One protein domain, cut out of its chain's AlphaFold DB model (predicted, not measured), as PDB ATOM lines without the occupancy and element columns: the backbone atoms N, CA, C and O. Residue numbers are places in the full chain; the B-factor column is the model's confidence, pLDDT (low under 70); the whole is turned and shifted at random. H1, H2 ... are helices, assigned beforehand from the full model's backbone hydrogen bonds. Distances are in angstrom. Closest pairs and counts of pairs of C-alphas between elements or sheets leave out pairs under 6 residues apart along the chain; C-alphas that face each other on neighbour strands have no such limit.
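Overview. This is residues 190 to 293 of the 557 residues of a protein of Hanusia phi (UniProt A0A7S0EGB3). The longest helix, H5, lies with short H6 at one end of an elongated pile of crossed helices; H4 and H3 fill its middle, H1 and H2 its other end. The 104 printed residues hold six named helices, H1 to H6, and no named strand: all helix, compact, radius of gyration of the C-alphas 14.2 A, spans 44 by 27 by 21 A.

Along the chain. H5, residues 265 to 278, spans 19.0 A; H6 is 285 to 288, H4 248 to 257, H3 233 to 243, H2 212 to 218. H1, 190 to 202, spans 18.6 A from C-alpha 190 at (118.558, 26.043, -21.459); C-alpha 278 is at (120.222, 46.685, -17.990).

Arrangement. H5 touches H6, closest C-alphas Val 269 and Ile 285, 6.0 A. H4 touches H3, closest C-alphas Ser 237 and Ala 251, 4.9 A, at a steep tilt of 53 degrees. H3 touches H1, closest C-alphas Cys 195 and Cys 235, 4.7 A. Every O i to N i+4 pair is within hydrogen-bond range in H2 and H3, but 7 of 9 in H1, 4 of 6 in H4, 6 of 10 in H5; H6 is too short.

Size, cuts and confidence. The printed part has no cut; H2 to H3 is a long link. Residues under pLDDT 70 include 289 to 293.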
ATOM      1  N   ARG A 190     118.948  24.641 -21.290       57.62
ATOM      2  CA  ARG A 190     118.558  26.043 -21.459       57.62
ATOM      3  C   ARG A 190     118.304  26.472 -22.921       57.62
ATOM      4  O   ARG A 190     117.360  27.210 -23.162       57.62
ATOM      5  N   VAL A 191     119.082  26.023 -23.910       66.81
ATOM      6  CA  VAL A 191     118.834  26.296 -25.344       66.81
ATOM      7  C   VAL A 191     117.573  25.591 -25.818       66.81
ATOM      8  O   VAL A 191     116.782  26.180 -26.551       66.81
ATOM      9  N   HIS A 192     117.349  24.346 -25.391       68.25
ATOM     10  CA  HIS A 192     116.150  23.612 -25.783       68.25
ATOM     11  C   HIS A 192     114.877  24.277 -25.251       68.25
ATOM     12  O   HIS A 192     113.920  24.419 -26.010       68.25
ATOM     13  N   GLN A 193     114.890  24.767 -24.007       65.81
ATOM     14  CA  GLN A 193     113.778  25.534 -23.437       65.81
ATOM     15  C   GLN A 193     113.438  26.781 -24.269       65.81
ATOM     16  O   GLN A 193     112.267  27.026 -24.554       65.81
ATOM     17  N   VAL A 194     114.447  27.528 -24.730       74.19
ATOM     18  CA  VAL A 194     114.239  28.721 -25.573       74.19
ATOM     19  C   VAL A 194     113.797  28.343 -26.997       74.19
ATOM     20  O   VAL A 194     112.912  28.970 -27.574       74.19
ATOM     21  N   CYS A 195     114.368  27.280 -27.567       78.25
ATOM     22  CA  CYS A 195     114.150  26.859 -28.954       78.25
ATOM     23  C   CYS A 195     113.025  25.830 -29.147       78.25
ATOM     24  O   CYS A 195     112.849  25.308 -30.252       78.25
ATOM     25  N   GLN A 196     112.252  25.511 -28.108       78.31
ATOM     26  CA  GLN A 196     111.293  24.405 -28.134       78.31
ATOM     27  C   GLN A 196     110.225  24.567 -29.225       78.31
ATOM     28  O   GLN A 196     109.880  23.617 -29.926       78.31
ATOM     29  N   ARG A 197     109.686  25.777 -29.391       77.38
ATOM     30  CA  ARG A 197     108.662  26.042 -30.410       77.38
ATOM     31  C   ARG A 197     109.245  25.962 -31.820       77.38
ATOM     32  O   ARG A 197     108.633  25.364 -32.703       77.38
ATOM     33  N   ASP A 198     110.424  26.538 -32.020       82.81
ATOM     34  CA  ASP A 198     111.075  26.588 -33.327       82.81
ATOM     35  C   ASP A 198     111.532  25.203 -33.778       82.81
ATOM     36  O   ASP A 198     111.378  24.857 -34.950       82.81
ATOM     37  N   SER A 199     112.002  24.361 -32.854       82.88
ATOM     38  CA  SER A 199     112.374  22.977 -33.160       82.88
ATOM     39  C   SER A 199     111.179  22.158 -33.653       82.88
ATOM     40  O   SER A 199     111.306  21.415 -34.628       82.88
ATOM     41  N   LEU A 200     109.998  22.360 -33.060       79.31
ATOM     42  CA  LEU A 200     108.758  21.697 -33.468       79.31
ATOM     43  C   LEU A 200     108.222  22.187 -34.816       79.31
ATOM     44  O   LEU A 200     107.592  21.411 -35.531       79.31
ATOM     45  N   LEU A 201     108.433  23.457 -35.167       81.25
ATOM     46  CA  LEU A 201     107.905  24.035 -36.407       81.25
ATOM     47  C   LEU A 201     108.861  23.854 -37.591       81.25
ATOM     48  O   LEU A 201     108.420  23.491 -38.681       81.25
ATOM     49  N   LEU A 202     110.157  24.075 -37.376       84.75
ATOM     50  CA  LEU A 202     111.178  24.095 -38.428       84.75
ATOM     51  C   LEU A 202     111.881  22.740 -38.589       84.75
ATOM     52  O   LEU A 202     112.256  22.367 -39.697       84.75
ATOM     53  N   CYS A 203     112.016  21.973 -37.503       85.12
ATOM     54  CA  CYS A 203     112.820  20.747 -37.456       85.12
ATOM     55  C   CYS A 203     112.010  19.490 -37.099       85.12
ATOM     56  O   CYS A 203     112.582  18.486 -36.681       85.12
ATOM     57  N   LYS A 204     110.689  19.499 -37.334       77.69
ATOM     58  CA  LYS A 204     109.736  18.429 -36.962       77.69
ATOM     59  C   LYS A 204     110.101  17.008 -37.418       77.69
ATOM     60  O   LYS A 204     109.609  16.036 -36.856       77.69
ATOM     61  N   HIS A 205     110.919  16.882 -38.462       75.25
ATOM     62  CA  HIS A 205     111.338  15.602 -39.047       75.25
ATOM     63  C   HIS A 205     112.733  15.145 -38.603       75.25
ATOM     64  O   HIS A 205     113.184  14.069 -38.994       75.25
ATOM     65  N   ILE A 206     113.439  15.957 -37.817       75.75
ATOM     66  CA  ILE A 206     114.780  15.637 -37.348       75.75
ATOM     67  C   ILE A 206     114.669  14.811 -36.073       75.75
ATOM     68  O   ILE A 206     114.154  15.268 -35.057       75.75
ATOM     69  N   ALA A 207     115.175  13.581 -36.137       58.72
ATOM     70  CA  ALA A 207     115.286  12.738 -34.958       58.72
ATOM     71  C   ALA A 207     116.249  13.375 -33.932       58.72
ATOM     72  O   ALA A 207     117.318  13.857 -34.331       58.72
ATOM     73  N   PRO A 208     115.897  13.366 -32.632       55.84
ATOM     74  CA  PRO A 208     116.721  13.948 -31.575       55.84
ATOM     75  C   PRO A 208     118.045  13.187 -31.374       55.84
ATOM     76  O   PRO A 208     118.199  12.046 -31.812       55.84
ATOM     77  N   GLY A 209     118.998  13.836 -30.697       56.81
ATOM     78  CA  GLY A 209     120.341  13.314 -30.396       56.81
ATOM     79  C   GLY A 209     121.464  13.962 -31.219       56.81
ATOM     80  O   GLY A 209     121.220  14.508 -32.295       56.81
ATOM     81  N   ASN A 210     122.704  13.919 -30.708       62.03
ATOM     82  CA  ASN A 210     123.930  14.430 -31.356       62.03
ATOM     83  C   ASN A 210     123.832  15.875 -31.890       62.03
ATOM     84  O   ASN A 210     124.303  16.162 -32.988       62.03
ATOM     85  N   ASN A 211     123.165  16.772 -31.156       71.50
ATOM     86  CA  ASN A 211     122.909  18.165 -31.556       71.50
ATOM     87  C   ASN A 211     122.248  18.334 -32.951       71.50
ATOM     88  O   ASN A 211     122.286  19.411 -33.538       71.50
ATOM     89  N   ARG A 212     121.599  17.296 -33.501       79.19
ATOM     90  CA  ARG A 212     121.010  17.341 -34.855       79.19
ATOM     91  C   ARG A 212     119.911  18.390 -34.984       79.19
ATOM     92  O   ARG A 212     119.785  19.026 -36.028       79.19
ATOM     93  N   VAL A 213     119.128  18.572 -33.922       79.88
ATOM     94  CA  VAL A 213     118.068  19.586 -33.858       79.88
ATOM     95  C   VAL A 213     118.675  20.988 -33.853       79.88
ATOM     96  O   VAL A 213     118.259  21.820 -34.651       79.88
ATOM     97  N   GLY A 214     119.719  21.229 -33.056       83.88
ATOM     98  CA  GLY A 214     120.457  22.488 -33.086       83.88
ATOM     99  C   GLY A 214     121.108  22.765 -34.438       83.88
ATOM    100  O   GLY A 214     121.045  23.882 -34.942       83.88
ATOM    101  N   SER A 215     121.709  21.756 -35.075       86.75
ATOM    102  CA  SER A 215     122.262  21.882 -36.433       86.75
ATOM    103  C   SER A 215     121.189  22.165 -37.486       86.75
ATOM    104  O   SER A 215     121.460  22.865 -38.456       86.75
ATOM    105  N   CYS A 216     119.978  21.634 -37.313       90.38
ATOM    106  CA  CYS A 216     118.839  21.963 -38.163       90.38
ATOM    107  C   CYS A 216     118.386  23.412 -37.951       90.38
ATOM    108  O   CYS A 216     118.256  24.153 -38.918       90.38
ATOM    109  N   LEU A 217     118.217  23.847 -36.699       91.00
ATOM    110  CA  LEU A 217     117.771  25.203 -36.379       91.00
ATOM    111  C   LEU A 217     118.728  26.276 -36.914       91.00
ATOM    112  O   LEU A 217     118.269  27.270 -37.472       91.00
ATOM    113  N   ARG A 218     120.045  26.038 -36.844       90.44
ATOM    114  CA  ARG A 218     121.068  26.934 -37.414       90.44
ATOM    115  C   ARG A 218     120.907  27.157 -38.925       90.44
ATOM    116  O   ARG A 218     121.293  28.210 -39.417       90.44
ATOM    117  N   GLN A 219     120.302  26.225 -39.666       91.56
ATOM    118  CA  GLN A 219     120.042  26.402 -41.105       91.56
ATOM    119  C   GLN A 219     118.920  27.404 -41.388       91.56
ATOM    120  O   GLN A 219     118.813  27.885 -42.509       91.56
ATOM    121  N   PHE A 220     118.087  27.726 -40.398       90.94
ATOM    122  CA  PHE A 220     117.003  28.699 -40.535       90.94
ATOM    123  C   PHE A 220     117.377  30.089 -40.011       90.94
ATOM    124  O   PHE A 220     116.540  30.996 -39.993       90.94
ATOM    125  N   ASP A 221     118.629  30.285 -39.603       88.69
ATOM    126  CA  ASP A 221     119.133  31.584 -39.193       88.69
ATOM    127  C   ASP A 221     119.140  32.562 -40.381       88.69
ATOM    128  O   ASP A 221     119.869  32.398 -41.355       88.69
ATOM    129  N   GLY A 222     118.274  33.575 -40.314       83.31
ATOM    130  CA  GLY A 222     118.104  34.578 -41.372       83.31
ATOM    131  C   GLY A 222     117.283  34.097 -42.571       83.31
ATOM    132  O   GLY A 222     117.082  34.862 -43.512       83.31
ATOM    133  N   ILE A 223     116.768  32.863 -42.544       86.44
ATOM    134  CA  ILE A 223     116.031  32.264 -43.660       86.44
ATOM    135  C   ILE A 223     114.539  32.202 -43.340       86.44
ATOM    136  O   ILE A 223     114.118  31.695 -42.300       86.44
ATOM    137  N   ARG A 224     113.720  32.678 -44.280       88.50
ATOM    138  CA  ARG A 224     112.268  32.490 -44.260       88.50
ATOM    139  C   ARG A 224     111.894  31.288 -45.114       88.50
ATOM    140  O   ARG A 224     112.246  31.213 -46.289       88.50
ATOM    141  N   THR A 225     111.180  30.342 -44.519       86.81
ATOM    142  CA  THR A 225     110.683  29.160 -45.230       86.81
ATOM    143  C   THR A 225     109.609  29.532 -46.251       86.81
ATOM    144  O   THR A 225     108.999  30.600 -46.175       86.81
ATOM    145  N   LYS A 226     109.330  28.618 -47.189       84.38
ATOM    146  CA  LYS A 226     108.236  28.771 -48.164       84.38
ATOM    147  C   LYS A 226     106.870  28.941 -47.488       84.38
ATOM    148  O   LYS A 226     106.038  29.682 -47.994       84.38
ATOM    149  N   ASP A 227     106.695  28.328 -46.319       82.00
ATOM    150  CA  ASP A 227     105.482  28.416 -45.497       82.00
ATOM    151  C   ASP A 227     105.439  29.693 -44.633       82.00
ATOM    152  O   ASP A 227     104.560  29.869 -43.793       82.00
ATOM    153  N   GLY A 228     106.409  30.598 -44.805       85.50
ATOM    154  CA  GLY A 228     106.466  31.883 -44.120       85.50
ATOM    155  C   GLY A 228     107.016  31.838 -42.693       85.50
ATOM    156  O   GLY A 228     107.101  32.902 -42.081       85.50
ATOM    157  N   LEU A 229     107.417  30.666 -42.186       84.69
ATOM    158  CA  LEU A 229     108.040  30.483 -40.869       84.69
ATOM    159  C   LEU A 229     109.486  30.994 -40.861       84.69
ATOM    160  O   LEU A 229     110.209  30.819 -41.846       84.69
ATOM    161  N   THR A 230     109.907  31.562 -39.734       88.25
ATOM    162  CA  THR A 230     111.267  32.054 -39.465       88.25
ATOM    163  C   THR A 230     111.715  31.602 -38.082       88.25
ATOM    164  O   THR A 230     110.885  31.496 -37.180       88.25
ATOM    165  N   LEU A 231     113.020  31.395 -37.903       88.44
ATOM    166  CA  LEU A 231     113.615  31.185 -36.584       88.44
ATOM    167  C   LEU A 231     113.402  32.429 -35.707       88.44
ATOM    168  O   LEU A 231     113.705  33.543 -36.149       88.44
ATOM    169  N   SER A 232     112.881  32.250 -34.493       87.25
ATOM    170  CA  SER A 232     112.662  33.341 -33.540       87.25
ATOM    171  C   SER A 232     113.984  33.986 -33.122       87.25
ATOM    172  O   SER A 232     115.034  33.339 -33.106       87.25
ATOM    173  N   ASN A 233     113.944  35.273 -32.771       84.50
ATOM    174  CA  ASN A 233     115.140  36.004 -32.344       84.50
ATOM    175  C   ASN A 233     115.721  35.443 -31.040       84.50
ATOM    176  O   ASN A 233     116.940  35.402 -30.885       84.50
ATOM    177  N   ASP A 234     114.870  34.938 -30.149       81.12
ATOM    178  CA  ASP A 234     115.298  34.375 -28.869       81.12
ATOM    179  C   ASP A 234     115.994  33.028 -29.070       81.12
ATOM    180  O   ASP A 234     117.098  32.824 -28.564       81.12
ATOM    181  N   CYS A 235     115.420  32.141 -29.894       85.44
ATOM    182  CA  CYS A 235     116.088  30.891 -30.248       85.44
ATOM    183  C   CYS A 235     117.388  31.155 -31.010       85.44
ATOM    184  O   CYS A 235     118.425  30.588 -30.676       85.44
ATOM    185  N   ARG A 236     117.374  32.074 -31.984       89.75
ATOM    186  CA  ARG A 236     118.582  32.491 -32.707       89.75
ATOM    187  C   ARG A 236     119.683  32.958 -31.749       89.75
ATOM    188  O   ARG A 236     120.821  32.521 -31.884       89.75
ATOM    189  N   SER A 237     119.344  33.799 -30.776       87.25
ATOM    190  CA  SER A 237     120.297  34.324 -29.791       87.25
ATOM    191  C   SER A 237     120.841  33.225 -28.876       87.25
ATOM    192  O   SER A 237     122.033  33.208 -28.585       87.25
ATOM    193  N   ALA A 238     120.009  32.255 -28.485       86.62
ATOM    194  CA  ALA A 238     120.449  31.095 -27.711       86.62
ATOM    195  C   ALA A 238     121.431  30.199 -28.491       86.62
ATOM    196  O   ALA A 238     122.429  29.758 -27.924       86.62
ATOM    197  N   LEU A 239     121.193  29.977 -29.790       88.25
ATOM    198  CA  LEU A 239     122.118  29.234 -30.661       88.25
ATOM    199  C   LEU A 239     123.463  29.960 -30.812       88.25
ATOM    200  O   LEU A 239     124.513  29.329 -30.731       88.25
ATOM    201  N   ILE A 240     123.427  31.285 -30.998       88.62
ATOM    202  CA  ILE A 240     124.628  32.125 -31.096       88.62
ATOM    203  C   ILE A 240     125.452  32.054 -29.804       88.62
ATOM    204  O   ILE A 240     126.669  31.910 -29.863       88.62
ATOM    205  N   LEU A 241     124.803  32.120 -28.639       88.00
ATOM    206  CA  LEU A 241     125.482  32.030 -27.344       88.00
ATOM    207  C   LEU A 241     126.100  30.651 -27.100       88.00
ATOM    208  O   LEU A 241     127.205  30.580 -26.566       88.00
ATOM    209  N   GLU A 242     125.437  29.571 -27.527       86.19
ATOM    210  CA  GLU A 242     126.019  28.222 -27.487       86.19
ATOM    211  C   GLU A 242     127.302  28.154 -28.330       86.19
ATOM    212  O   GLU A 242     128.331  27.676 -27.848       86.19
ATOM    213  N   ASP A 243     127.265  28.682 -29.556       87.31
ATOM    214  CA  ASP A 243     128.413  28.687 -30.470       87.31
ATOM    215  C   ASP A 243     129.557  29.576 -29.943       87.31
ATOM    216  O   ASP A 243     130.734  29.218 -30.048       87.31
ATOM    217  N   ALA A 244     129.213  30.701 -29.309       87.25
ATOM    218  CA  ALA A 244     130.143  31.626 -28.666       87.25
ATOM    219  C   ALA A 244     130.623  31.167 -27.278       87.25
ATOM    220  O   ALA A 244     131.418  31.871 -26.658       87.25
ATOM    221  N   LYS A 245     130.155  30.013 -26.775       86.19
ATOM    222  CA  LYS A 245     130.445  29.504 -25.420       86.19
ATOM    223  C   LYS A 245     130.159  30.529 -24.315       86.19
ATOM    224  O   LYS A 245     130.904  30.628 -23.339       86.19
ATOM    225  N   MET A 246     129.082  31.286 -24.477       82.00
ATOM    226  CA  MET A 246     128.606  32.280 -23.520       82.00
ATOM    227  C   MET A 246     127.379  31.774 -22.755       82.00
ATOM    228  O   MET A 246     126.684  30.853 -23.187       82.00
ATOM    229  N   ASP A 247     127.091  32.403 -21.615       79.12
ATOM    230  CA  ASP A 247     125.921  32.071 -20.803       79.12
ATOM    231  C   ASP A 247     124.611  32.286 -21.581       79.12
ATOM    232  O   ASP A 247     124.267  33.402 -21.964       79.12
ATOM    233  N   ILE A 248     123.819  31.222 -21.746       76.50
ATOM    234  CA  ILE A 248     122.519  31.253 -22.455       76.50
ATOM    235  C   ILE A 248     121.514  32.208 -21.795       76.50
ATOM    236  O   ILE A 248     120.596  32.690 -22.450       76.50
ATOM    237  N   ALA A 249     121.698  32.535 -20.513       78.12
ATOM    238  CA  ALA A 249     120.899  33.549 -19.828       78.12
ATOM    239  C   ALA A 249     120.995  34.936 -20.497       78.12
ATOM    240  O   ALA A 249     120.079  35.739 -20.360       78.12
ATOM    241  N   CYS A 250     122.043  35.181 -21.290       81.06
ATOM    242  CA  CYS A 250     122.171  36.366 -22.130       81.06
ATOM    243  C   CYS A 250     121.303  36.342 -23.397       81.06
ATOM    244  O   CYS A 250     121.327  37.315 -24.141       81.06
ATOM    245  N   ALA A 251     120.555  35.273 -23.704       81.81
ATOM    246  CA  ALA A 251     119.847  35.145 -24.985       81.81
ATOM    247  C   ALA A 251     118.833  36.270 -25.208       81.81
ATOM    248  O   ALA A 251     118.787  36.848 -26.292       81.81
ATOM    249  N   GLY A 252     118.075  36.623 -24.166       81.75
ATOM    250  CA  GLY A 252     117.148  37.753 -24.217       81.75
ATOM    251  C   GLY A 252     117.867  39.091 -24.403       81.75
ATOM    252  O   GLY A 252     117.433  39.914 -25.205       81.75
ATOM    253  N   ASP A 253     118.999  39.291 -23.727       85.62
ATOM    254  CA  ASP A 253     119.783  40.526 -23.826       85.62
ATOM    255  C   ASP A 253     120.475  40.667 -25.187       85.62
ATOM    256  O   ASP A 253     120.482  41.747 -25.769       85.62
ATOM    257  N   VAL A 254     120.985  39.575 -25.759       87.81
ATOM    258  CA  VAL A 254     121.538  39.548 -27.123       87.81
ATOM    259  C   VAL A 254     120.449  39.855 -28.149       87.81
ATOM    260  O   VAL A 254     120.653  40.708 -29.014       87.81
ATOM    261  N   SER A 255     119.274  39.232 -28.010       86.06
ATOM    262  CA  SER A 255     118.093  39.492 -28.847       86.06
ATOM    263  C   SER A 255     117.684  40.972 -28.785       86.06
ATOM    264  O   SER A 255     117.354  41.577 -29.806       86.06
ATOM    265  N   ARG A 256     117.773  41.583 -27.596       87.06
ATOM    266  CA  ARG A 256     117.371  42.969 -27.328       87.06
ATOM    267  C   ARG A 256     118.399  44.022 -27.750       87.06
ATOM    268  O   ARG A 256     117.992  45.080 -28.225       87.06
ATOM    269  N   PHE A 257     119.691  43.773 -27.539       87.25
ATOM    270  CA  PHE A 257     120.746  44.787 -27.666       87.25
ATOM    271  C   PHE A 257     121.700  44.562 -28.849       87.25
ATOM    272  O   PHE A 257     122.275  45.532 -29.328       87.25
ATOM    273  N   CYS A 258     121.862  43.326 -29.341       85.62
ATOM    274  CA  CYS A 258     122.962  42.965 -30.250       85.62
ATOM    275  C   CYS A 258     122.559  42.524 -31.660       85.62
ATOM    276  O   CYS A 258     123.401  42.504 -32.556       85.62
ATOM    277  N   GLY A 259     121.289  42.199 -31.902       75.50
ATOM    278  CA  GLY A 259     120.855  41.755 -33.228       75.50
ATOM    279  C   GLY A 259     121.611  40.507 -33.721       75.50
ATOM    280  O   GLY A 259     122.133  39.724 -32.933       75.50
ATOM    281  N   SER A 260     121.650  40.289 -35.042       70.19
ATOM    282  CA  SER A 260     122.184  39.053 -35.649       70.19
ATOM    283  C   SER A 260     123.615  39.144 -36.193       70.19
ATOM    284  O   SER A 260     124.123  38.159 -36.733       70.19
ATOM    285  N   GLU A 261     124.251  40.312 -36.120       75.12
ATOM    286  CA  GLU A 261     125.586  40.540 -36.696       75.12
ATOM    287  C   GLU A 261     126.709  40.026 -35.783       75.12
ATOM    288  O   GLU A 261     127.763  39.597 -36.257       75.12
ATOM    289  N   HIS A 262     126.472  39.997 -34.471       81.44
ATOM    290  CA  HIS A 262     127.444  39.548 -33.481       81.44
ATOM    291  C   HIS A 262     127.324  38.041 -33.238       81.44
ATOM    292  O   HIS A 262     126.304  37.559 -32.755       81.44
ATOM    293  N   ARG A 263     128.383  37.292 -33.572       81.25
ATOM    294  CA  ARG A 263     128.433  35.827 -33.402       81.25
ATOM    295  C   ARG A 263     129.601  35.318 -32.568       81.25
ATOM    296  O   ARG A 263     129.532  34.202 -32.070       81.25
ATOM    297  N   SER A 264     130.678  36.094 -32.447       87.00
ATOM    298  CA  SER A 264     131.816  35.709 -31.610       87.00
ATOM    299  C   SER A 264     131.608  36.171 -30.175       87.00
ATOM    300  O   SER A 264     130.898  37.149 -29.921       87.00
ATOM    301  N   GLN A 265     132.274  35.492 -29.245       87.88
ATOM    302  CA  GLN A 265     132.274  35.861 -27.835       87.88
ATOM    303  C   GLN A 265     132.706  37.325 -27.647       87.88
ATOM    304  O   GLN A 265     132.047  38.087 -26.948       87.88
ATOM    305  N   GLU A 266     133.771  37.757 -28.323       85.31
ATOM    306  CA  GLU A 266     134.301  39.120 -28.224       85.31
ATOM    307  C   GLU A 266     133.316  40.158 -28.768       85.31
ATOM    308  O   GLU A 266     133.126  41.212 -28.159       85.31
ATOM    309  N   ALA A 267     132.665  39.853 -29.895       89.06
ATOM    310  CA  ALA A 267     131.681  40.732 -30.515       89.06
ATOM    311  C   ALA A 267     130.446  40.910 -29.618       89.06
ATOM    312  O   ALA A 267     129.990  42.033 -29.406       89.06
ATOM    313  N   LEU A 268     129.949  39.815 -29.039       89.94
ATOM    314  CA  LEU A 268     128.799  39.814 -28.136       89.94
ATOM    315  C   LEU A 268     129.106  40.543 -26.828       89.94
ATOM    316  O   LEU A 268     128.334  41.398 -26.405       89.94
ATOM    317  N   VAL A 269     130.263  40.283 -26.216       89.81
ATOM    318  CA  VAL A 269     130.699  41.000 -25.011       89.81
ATOM    319  C   VAL A 269     130.876  42.487 -25.294       89.81
ATOM    320  O   VAL A 269     130.457  43.316 -24.490       89.81
ATOM    321  N   SER A 270     131.469  42.850 -26.436       88.75
ATOM    322  CA  SER A 270     131.644  44.256 -26.801       88.75
ATOM    323  C   SER A 270     130.316  44.966 -27.039       88.75
ATOM    324  O   SER A 270     130.191  46.136 -26.682       88.75
ATOM    325  N   CYS A 271     129.336  44.265 -27.604       93.00
ATOM    326  CA  CYS A 271     127.990  44.781 -27.796       93.00
ATOM    327  C   CYS A 271     127.211  44.924 -26.474       93.00
ATOM    328  O   CYS A 271     126.539  45.930 -26.269       93.00
ATOM    329  N   LEU A 272     127.308  43.955 -25.557       90.19
ATOM    330  CA  LEU A 272     126.554  43.966 -24.296       90.19
ATOM    331  C   LEU A 272     127.170  44.883 -23.225       90.19
ATOM    332  O   LEU A 272     126.460  45.331 -22.325       90.19
ATOM    333  N   ARG A 273     128.469  45.198 -23.315       87.69
ATOM    334  CA  ARG A 273     129.201  46.025 -22.334       87.69
ATOM    335  C   ARG A 273     128.525  47.372 -22.014       87.69
ATOM    336  O   ARG A 273     128.380  47.662 -20.830       87.69
ATOM    337  N   PRO A 274     128.062  48.185 -22.986       87.75
ATOM    338  CA  PRO A 274     127.393  49.460 -22.699       87.75
ATOM    339  C   PRO A 274     126.032  49.306 -22.002       87.75
ATOM    340  O   PRO A 274     125.460  50.287 -21.534       87.75
ATOM    341  N   HIS A 275     125.493  48.086 -21.954       87.06
ATOM    342  CA  HIS A 275     124.179  47.771 -21.406       87.06
ATOM    343  C   HIS A 275     124.250  46.963 -20.107       87.06
ATOM    344  O   HIS A 275     123.209  46.492 -19.663       87.06
ATOM    345  N   GLN A 276     125.428  46.830 -19.481       76.25
ATOM    346  CA  GLN A 276     125.663  45.941 -18.335       76.25
ATOM    347  C   GLN A 276     124.663  46.122 -17.176       76.25
ATOM    348  O   GLN A 276     124.228  45.139 -16.589       76.25
ATOM    349  N   GLU A 277     124.249  47.355 -16.887       73.69
ATOM    350  CA  GLU A 277     123.278  47.680 -15.824       73.69
ATOM    351  C   GLU A 277     121.822  47.320 -16.176       73.69
ATOM    352  O   GLU A 277     120.940  47.362 -15.325       73.69
ATOM    353  N   LYS A 278     121.551  47.004 -17.447       74.62
ATOM    354  CA  LYS A 278     120.222  46.685 -17.990       74.62
ATOM    355  C   LYS A 278     120.099  45.225 -18.427       74.62
ATOM    356  O   LYS A 278     119.066  44.867 -18.997       74.62
ATOM    357  N   LEU A 279     121.143  44.424 -18.210       74.62
ATOM    358  CA  LEU A 279     121.141  42.997 -18.512       74.62
ATOM    359  C   LEU A 279     120.264  42.244 -17.514       74.62
ATOM    360  O   LEU A 279     120.107  42.655 -16.362       74.62
ATOM    361  N   ALA A 280     119.708  41.121 -17.951       65.94
ATOM    362  CA  ALA A 280     119.012  40.212 -17.062       65.94
ATOM    363  C   ALA A 280     119.974  39.666 -15.993       65.94
ATOM    364  O   ALA A 280     121.144  39.404 -16.266       65.94
ATOM    365  N   MET A 281     119.456  39.422 -14.786       54.31
ATOM    366  CA  MET A 281     120.224  38.992 -13.605       54.31
ATOM    367  C   MET A 281     121.097  37.740 -13.836       54.31
ATOM    368  O   MET A 281     122.114  37.566 -13.177       54.31
ATOM    369  N   GLY A 282     120.748  36.888 -14.809       61.66
ATOM    370  CA  GLY A 282     121.540  35.711 -15.186       61.66
ATOM    371  C   GLY A 282     122.609  35.937 -16.266       61.66
ATOM    372  O   GLY A 282     123.413  35.039 -16.510       61.66
ATOM    373  N   CYS A 283     122.639  37.086 -16.948       76.62
ATOM    374  CA  CYS A 283     123.566  37.345 -18.050       76.62
ATOM    375  C   CYS A 283     124.917  37.891 -17.550       76.62
ATOM    376  O   CYS A 283     125.132  39.100 -17.445       76.62
ATOM    377  N   THR A 284     125.874  36.996 -17.261       76.56
ATOM    378  CA  THR A 284     127.175  37.379 -16.676       76.56
ATOM    379  C   THR A 284     128.285  37.647 -17.705       76.56
ATOM    380  O   THR A 284     129.268  36.915 -17.798       76.56
ATOM    381  N   ILE A 285     128.199  38.763 -18.444       77.19
ATOM    382  CA  ILE A 285     129.197  39.119 -19.485       77.19
ATOM    383  C   ILE A 285     130.608  39.413 -18.950       77.19
ATOM    384  O   ILE A 285     131.585  39.323 -19.695       77.19
ATOM    385  N   ARG A 286     130.736  39.739 -17.655       68.44
ATOM    386  CA  ARG A 286     132.019  40.062 -17.001       68.44
ATOM    387  C   ARG A 286     133.017  38.903 -17.082       68.44
ATOM    388  O   ARG A 286     134.210  39.148 -17.227       68.44
ATOM    389  N   LYS A 287     132.530  37.656 -17.066       69.69
ATOM    390  CA  LYS A 287     133.352  36.436 -17.175       69.69
ATOM    391  C   LYS A 287     134.065  36.301 -18.527       69.69
ATOM    392  O   LYS A 287     135.018  35.540 -18.637       69.69
ATOM    393  N   HIS A 288     133.614  37.035 -19.543       71.19
ATOM    394  CA  HIS A 288     134.064  36.895 -20.926       71.19
ATOM    395  C   HIS A 288     134.854  38.114 -21.447       71.19
ATOM    396  O   HIS A 288     135.192  38.150 -22.630       71.19
ATOM    397  N   MET A 289     135.155  39.116 -20.607       63.50
ATOM    398  CA  MET A 289     135.912  40.309 -21.017       63.50
ATOM    399  C   MET A 289     137.432  40.049 -21.091       63.50
ATOM    400  O   MET A 289     138.004  39.483 -20.160       63.50
ATOM    401  N   PRO A 290     138.127  40.515 -22.150       50.09
ATOM    402  CA  PRO A 290     139.563  40.284 -22.337       50.09
ATOM    403  C   PRO A 290     140.461  41.011 -21.325       50.09
ATOM    404  O   PRO A 290     141.599  40.590 -21.129       50.09
ATOM    405  N   GLU A 291     139.956  42.027 -20.615       45.78
ATOM    406  CA  GLU A 291     140.659  42.646 -19.475       45.78
ATOM    407  C   GLU A 291     140.913  41.656 -18.319       45.78
ATOM    408  O   GLU A 291     141.775  41.906 -17.484       45.78
ATOM    409  N   PHE A 292     140.244  40.493 -18.313       42.94
ATOM    410  CA  PHE A 292     140.510  39.373 -17.401       42.94
ATOM    411  C   PHE A 292     141.385  38.256 -18.005       42.94
ATOM    412  O   PHE A 292     141.745  37.316 -17.299       42.94
ATOM    413  N   SER A 293     141.743  38.326 -19.296       38.12
ATOM    414  CA  SER A 293     142.438  37.240 -20.017       38.12
ATOM    415  C   SER A 293     143.873  37.568 -20.456       38.12
ATOM    416  O   SER A 293     144.555  36.700 -21.004       38.12
TER     417      SER A 293